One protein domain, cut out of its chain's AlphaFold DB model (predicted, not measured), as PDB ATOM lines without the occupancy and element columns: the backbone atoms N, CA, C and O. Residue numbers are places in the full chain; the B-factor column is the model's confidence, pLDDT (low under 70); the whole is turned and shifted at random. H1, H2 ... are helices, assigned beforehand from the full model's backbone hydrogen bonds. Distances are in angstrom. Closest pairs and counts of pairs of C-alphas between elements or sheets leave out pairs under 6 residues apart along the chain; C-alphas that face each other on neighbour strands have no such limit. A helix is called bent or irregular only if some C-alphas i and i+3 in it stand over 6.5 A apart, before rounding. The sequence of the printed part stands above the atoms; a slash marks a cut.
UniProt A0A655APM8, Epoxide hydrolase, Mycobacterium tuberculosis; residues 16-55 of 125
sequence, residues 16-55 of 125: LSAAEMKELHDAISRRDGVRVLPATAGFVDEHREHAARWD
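This is residues 16 to 55 of the 125 residues of the protein "Epoxide hydrolase" of Mycobacterium tuberculosis (UniProt A0A655APM8). The model is an open V of helices strung end to end, with no core: H1 makes one arm from its first residue to a kink near residue 29, and H2, H3 and H4 follow one another along the other arm, the two arms joined by the irregular end of H1. Residues 16 to 24, of which 18 to 24 belong to H1, stand free in the first arm, and so does nearly the whole second arm, residues 38 to 55, where the short H4 turns aside from the line of H3 at the tip. The printed part has 40 residues with four named helices in the order H1, H2, H3, H4 and no named strand; its class is all helix. It is extended, with a radius of gyration of the C-alphas of 14.3 A, and its outline is elongated, spanning 40 by 21 by 13 A.

H1, residues 18 to 35, touches no helix. It has a kink of 74 degrees near residue 29 and is irregular, with C-alphas 31 and 34 standing 8.5 A apart. A tight link, Val 36, leads to H2, residues 37 to 40; H1 and H2 meet only through their link. A tight link of 2 residues, Ala 41 and Gly 42, leads on to H3, residues 43 to 49, and H2 and H3 also meet only through their link. His 50 is the tight link to H4, residues 51 to 54. H3 and H4 meet only through this link and are near each other, with 5 pairs of C-alphas within 10 A. H1 is apart from H3 and from H4, and H2 is apart from H4. In H3 every O i to N i+4 pair is within hydrogen-bond range, in H1 9 of 14 are, and H2 and H4 are too short for such a pair.

H1 begins at Ala 18, with its C-alpha at (-0.897, 5.583, -11.144), and runs 23.2 A to the C-alpha of Arg 35 at (-20.004, 12.521, -22.284). H2, from Leu 37 to Thr 40, has 4 residues. H3, from Phe 43 to Glu 49, measures 9.8 A from first to last C-alpha. H4, from Ala 51 to Trp 54, ends with C-alpha 54 at (-25.500, -10.928, -31.429).

The two C-alphas farthest apart are those of Ala 18 and Ala 52, 40.1 A. The first and last printed C-alphas, Leu 16 and Asp 55, are 34.1 A apart. The printed part has no cut, and its three links between helices are tight. The mean pLDDT of the printed part is 82.4; residues 37 to 41 are under 70, and H2 has a mean of 66.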
ATOM      1  N   LEU A  16      -2.372  -2.116  -9.861       89.19
ATOM      2  CA  LEU A  16      -2.743  -1.007 -10.737       89.19
ATOM      3  C   LEU A  16      -1.954   0.261 -10.391       89.19
ATOM      4  O   LEU A  16      -2.132   0.859  -9.323       89.19
ATOM      5  N   SER A  17      -1.089   0.681 -11.306       90.56
ATOM      6  CA  SER A  17      -0.223   1.834 -11.120       90.56
ATOM      7  C   SER A  17      -0.958   3.152 -11.375       90.56
ATOM      8  O   SER A  17      -1.972   3.235 -12.072       90.56
ATOM      9  N   ALA A  18      -0.401   4.242 -10.843       89.56
ATOM     10  CA  ALA A  18      -0.897   5.583 -11.144       89.56
ATOM     11  C   ALA A  18      -0.771   5.932 -12.642       89.56
ATOM     12  O   ALA A  18      -1.578   6.707 -13.156       89.56
ATOM     13  N   ALA A  19       0.225   5.364 -13.333       90.81
ATOM     14  CA  ALA A  19       0.433   5.568 -14.762       90.81
ATOM     15  C   ALA A  19      -0.670   4.895 -15.590       90.81
ATOM     16  O   ALA A  19      -1.284   5.567 -16.414       90.81
ATOM     17  N   GLU A  20      -0.994   3.633 -15.305       89.25
ATOM     18  CA  GLU A  20      -2.090   2.905 -15.967       89.25
ATOM     19  C   GLU A  20      -3.445   3.558 -15.689       89.25
ATOM     20  O   GLU A  20      -4.254   3.745 -16.595       89.25
ATOM     21  N   MET A  21      -3.682   4.001 -14.450       87.75
ATOM     22  CA  MET A  21      -4.896   4.747 -14.109       87.75
ATOM     23  C   MET A  21      -5.012   6.046 -14.917       87.75
ATOM     24  O   MET A  21      -6.099   6.411 -15.372       87.75
ATOM     25  N   LYS A  22      -3.894   6.758 -15.093       88.88
ATOM     26  CA  LYS A  22      -3.847   7.970 -15.913       88.88
ATOM     27  C   LYS A  22      -4.097   7.644 -17.383       88.88
ATOM     28  O   LYS A  22      -4.853   8.362 -18.029       88.88
ATOM     29  N   GLU A  23      -3.491   6.586 -17.904       89.44
ATOM     30  CA  GLU A  23      -3.690   6.156 -19.286       89.44
ATOM     31  C   GLU A  23      -5.152   5.798 -19.560       89.44
ATOM     32  O   GLU A  23      -5.730   6.308 -20.519       89.44
ATOM     33  N   LEU A  24      -5.778   5.014 -18.682       86.56
ATOM     34  CA  LEU A  24      -7.184   4.636 -18.793       86.56
ATOM     35  C   LEU A  24      -8.104   5.863 -18.726       86.56
ATOM     36  O   LEU A  24      -9.009   6.016 -19.547       86.56
ATOM     37  N   HIS A  25      -7.839   6.782 -17.795       85.00
ATOM     38  CA  HIS A  25      -8.554   8.055 -17.722       85.00
ATOM     39  C   HIS A  25      -8.405   8.873 -19.009       85.00
ATOM     40  O   HIS A  25      -9.396   9.398 -19.523       85.00
ATOM     41  N   ASP A  26      -7.185   8.994 -19.534       89.12
ATOM     42  CA  ASP A  26      -6.916   9.747 -20.754       89.12
ATOM     43  C   ASP A  26      -7.595   9.085 -21.955       89.12
ATOM     44  O   ASP A  26      -8.189   9.784 -22.770       89.12
ATOM     45  N   ALA A  27      -7.561   7.756 -22.059       86.81
ATOM     46  CA  ALA A  27      -8.235   7.001 -23.111       86.81
ATOM     47  C   ALA A  27      -9.749   7.252 -23.108       86.81
ATOM     48  O   ALA A  27     -10.311   7.571 -24.155       86.81
ATOM     49  N   ILE A  28     -10.390   7.195 -21.938       83.12
ATOM     50  CA  ILE A  28     -11.836   7.426 -21.795       83.12
ATOM     51  C   ILE A  28     -12.199   8.904 -22.004       83.12
ATOM     52  O   ILE A  28     -13.251   9.224 -22.553       83.12
ATOM     53  N   SER A  29     -11.332   9.825 -21.583       85.25
ATOM     54  CA  SER A  29     -11.581  11.267 -21.697       85.25
ATOM     55  C   SER A  29     -11.287  11.828 -23.085       85.25
ATOM     56  O   SER A  29     -11.785  12.903 -23.430       85.25
ATOM     57  N   ARG A  30     -10.491  11.130 -23.903       87.19
ATOM     58  CA  ARG A  30     -10.207  11.534 -25.286       87.19
ATOM     59  C   ARG A  30     -11.508  11.695 -26.071       87.19
ATOM     60  O   ARG A  30     -12.442  10.912 -25.934       87.19
ATOM     61  N   ARG A  31     -11.531  12.713 -26.939       82.81
ATOM     62  CA  ARG A  31     -12.656  13.016 -27.846       82.81
ATOM     63  C   ARG A  31     -14.007  13.146 -27.119       82.81
ATOM     64  O   ARG A  31     -15.023  12.706 -27.641       82.81
ATOM     65  N   ASP A  32     -14.005  13.743 -25.925       79.94
ATOM     66  CA  ASP A  32     -15.190  13.926 -25.074       79.94
ATOM     67  C   ASP A  32     -15.885  12.610 -24.660       79.94
ATOM     68  O   ASP A  32     -17.075  12.614 -24.340       79.94
ATOM     69  N   GLY A  33     -15.165  11.480 -24.609       76.00
ATOM     70  CA  GLY A  33     -15.741  10.162 -24.301       76.00
ATOM     71  C   GLY A  33     -16.442  10.074 -22.936       76.00
ATOM     72  O   GLY A  33     -17.427   9.358 -22.775       76.00
ATOM     73  N   VAL A  34     -16.060  10.914 -21.972       77.25
ATOM     74  CA  VAL A  34     -16.794  11.055 -20.699       77.25
ATOM     75  C   VAL A  34     -18.263  11.456 -20.875       77.25
ATOM     76  O   VAL A  34     -19.088  11.123 -20.027       77.25
ATOM     77  N   ARG A  35     -18.619  12.137 -21.975       76.75
ATOM     78  CA  ARG A  35     -20.004  12.521 -22.284       76.75
ATOM     79  C   ARG A  35     -20.847  11.360 -22.801       76.75
ATOM     80  O   ARG A  35     -22.069  11.457 -22.738       76.75
ATOM     81  N   VAL A  36     -20.228  10.283 -23.292       70.19
ATOM     82  CA  VAL A  36     -20.953   9.097 -23.774       70.19
ATOM     83  C   VAL A  36     -21.123   8.030 -22.696       70.19
ATOM     84  O   VAL A  36     -21.949   7.144 -22.861       70.19
ATOM     85  N   LEU A  37     -20.432   8.138 -21.557       67.94
ATOM     86  CA  LEU A  37     -20.594   7.201 -20.436       67.94
ATOM     87  C   LEU A  37     -22.051   7.094 -19.934       67.94
ATOM     88  O   LEU A  37     -22.518   5.979 -19.703       67.94
ATOM     89  N   PRO A  38     -22.840   8.183 -19.835       67.44
ATOM     90  CA  PRO A  38     -24.266   8.060 -19.540       67.44
ATOM     91  C   PRO A  38     -25.047   7.317 -20.636       67.44
ATOM     92  O   PRO A  38     -25.975   6.586 -20.318       67.44
ATOM     93  N   ALA A  39     -24.661   7.453 -21.911       62.22
ATOM     94  CA  ALA A  39     -25.273   6.698 -23.008       62.22
ATOM     95  C   ALA A  39     -24.905   5.206 -22.945       62.22
ATOM     96  O   ALA A  39     -25.742   4.357 -23.238       62.22
ATOM     97  N   THR A  40     -23.706   4.867 -22.456       65.56
ATOM     98  CA  THR A  40     -23.343   3.467 -22.178       65.56
ATOM     99  C   THR A  40     -24.149   2.853 -21.033       65.56
ATOM    100  O   THR A  40     -24.218   1.635 -20.943       65.56
ATOM    101  N   ALA A  41     -24.837   3.643 -20.197       66.69
ATOM    102  CA  ALA A  41     -25.752   3.085 -19.199       66.69
ATOM    103  C   ALA A  41     -26.953   2.365 -19.845       66.69
ATOM    104  O   ALA A  41     -27.450   1.398 -19.278       66.69
ATOM    105  N   GLY A  42     -27.377   2.793 -21.041       75.44
ATOM    106  CA  GLY A  42     -28.420   2.116 -21.821       75.44
ATOM    107  C   GLY A  42     -27.912   0.930 -22.645       75.44
ATOM    108  O   GLY A  42     -28.723   0.174 -23.169       75.44
ATOM    109  N   PHE A  43     -26.590   0.733 -22.741       80.12
ATOM    110  CA  PHE A  43     -25.988  -0.310 -23.578       80.12
ATOM    111  C   PHE A  43     -26.472  -1.709 -23.199       80.12
ATOM    112  O   PHE A  43     -26.772  -2.508 -24.076       80.12
ATOM    113  N   VAL A  44     -26.571  -2.012 -21.901       79.12
ATOM    114  CA  VAL A  44     -27.014  -3.338 -21.441       79.12
ATOM    115  C   VAL A  44     -28.466  -3.599 -21.845       79.12
ATOM    116  O   VAL A  44     -28.795  -4.710 -22.260       79.12
ATOM    117  N   ASP A  45     -29.327  -2.589 -21.749       83.56
ATOM    118  CA  ASP A  45     -30.738  -2.718 -22.112       83.56
ATOM    119  C   ASP A  45     -30.917  -2.813 -23.633       83.56
ATOM    120  O   ASP A  45     -31.628  -3.700 -24.103       83.56
ATOM    121  N   GLU A  46     -30.189  -2.005 -24.408       85.12
ATOM    122  CA  GLU A  46     -30.141  -2.114 -25.873       85.12
ATOM    123  C   GLU A  46     -29.614  -3.489 -26.315       85.12
ATOM    124  O   GLU A  46     -30.181  -4.139 -27.196       85.12
ATOM    125  N   HIS A  47     -28.549  -3.980 -25.676       83.44
ATOM    126  CA  HIS A  47     -27.973  -5.285 -25.983       83.44
ATOM    127  C   HIS A  47     -28.963  -6.419 -25.696       83.44
ATOM    128  O   HIS A  47     -29.034  -7.373 -26.468       83.44
ATOM    129  N   ARG A  48     -29.772  -6.305 -24.634       84.38
ATOM    130  CA  ARG A  48     -30.858  -7.255 -24.339       84.38
ATOM    131  C   ARG A  48     -31.977  -7.181 -25.371       84.38
ATOM    132  O   ARG A  48     -32.424  -8.228 -25.835       84.38
ATOM    133  N   GLU A  49     -32.411  -5.979 -25.747       90.44
ATOM    134  CA  GLU A  49     -33.460  -5.775 -26.756       90.44
ATOM    135  C   GLU A  49     -33.056  -6.355 -28.119       90.44
ATOM    136  O   GLU A  49     -33.875  -6.936 -28.835       90.44
ATOM    137  N   HIS A  50     -31.774  -6.252 -28.467       88.81
ATOM    138  CA  HIS A  50     -31.242  -6.678 -29.759       88.81
ATOM    139  C   HIS A  50     -30.375  -7.941 -29.686       88.81
ATOM    140  O   HIS A  50     -29.628  -8.222 -30.626       88.81
ATOM    141  N   ALA A  51     -30.495  -8.739 -28.621       86.44
ATOM    142  CA  ALA A  51     -29.624  -9.891 -28.360       86.44
ATOM    143  C   ALA A  51     -29.582 -10.899 -29.522       86.44
ATOM    144  O   ALA A  51     -28.532 -11.458 -29.821       86.44
ATOM    145  N   ALA A  52     -30.694 -11.075 -30.244       88.12
ATOM    146  CA  ALA A  52     -30.773 -11.982 -31.394       88.12
ATOM    147  C   ALA A  52     -29.813 -11.613 -32.543       88.12
ATOM    148  O   ALA A  52     -29.390 -12.488 -33.298       88.12
ATOM    149  N   ARG A  53     -29.447 -10.329 -32.687       86.69
ATOM    150  CA  ARG A  53     -28.440  -9.883 -33.666       86.69
ATOM    151  C   ARG A  53     -27.035 -10.364 -33.293       86.69
ATOM    152  O   ARG A  53     -26.197 -10.521 -34.175       86.69
ATOM    153  N   TRP A  54     -26.794 -10.575 -32.005       83.38
ATOM    154  CA  TRP A  54     -25.500 -10.928 -31.429       83.38
ATOM    155  C   TRP A  54     -25.439 -12.394 -30.991       83.38
ATOM    156  O   TRP A  54     -24.586 -12.765 -30.190       83.38
ATOM    157  N   ASP A  55     -26.333 -13.235 -31.519       90.06
ATOM    158  CA  ASP A  55     -26.289 -14.676 -31.300       90.06
ATOM    159  C   ASP A  55     -25.020 -15.258 -31.936       90.06
ATOM    160  O   ASP A  55     -24.931 -15.463 -33.150       90.06
TER     161      ASP A  55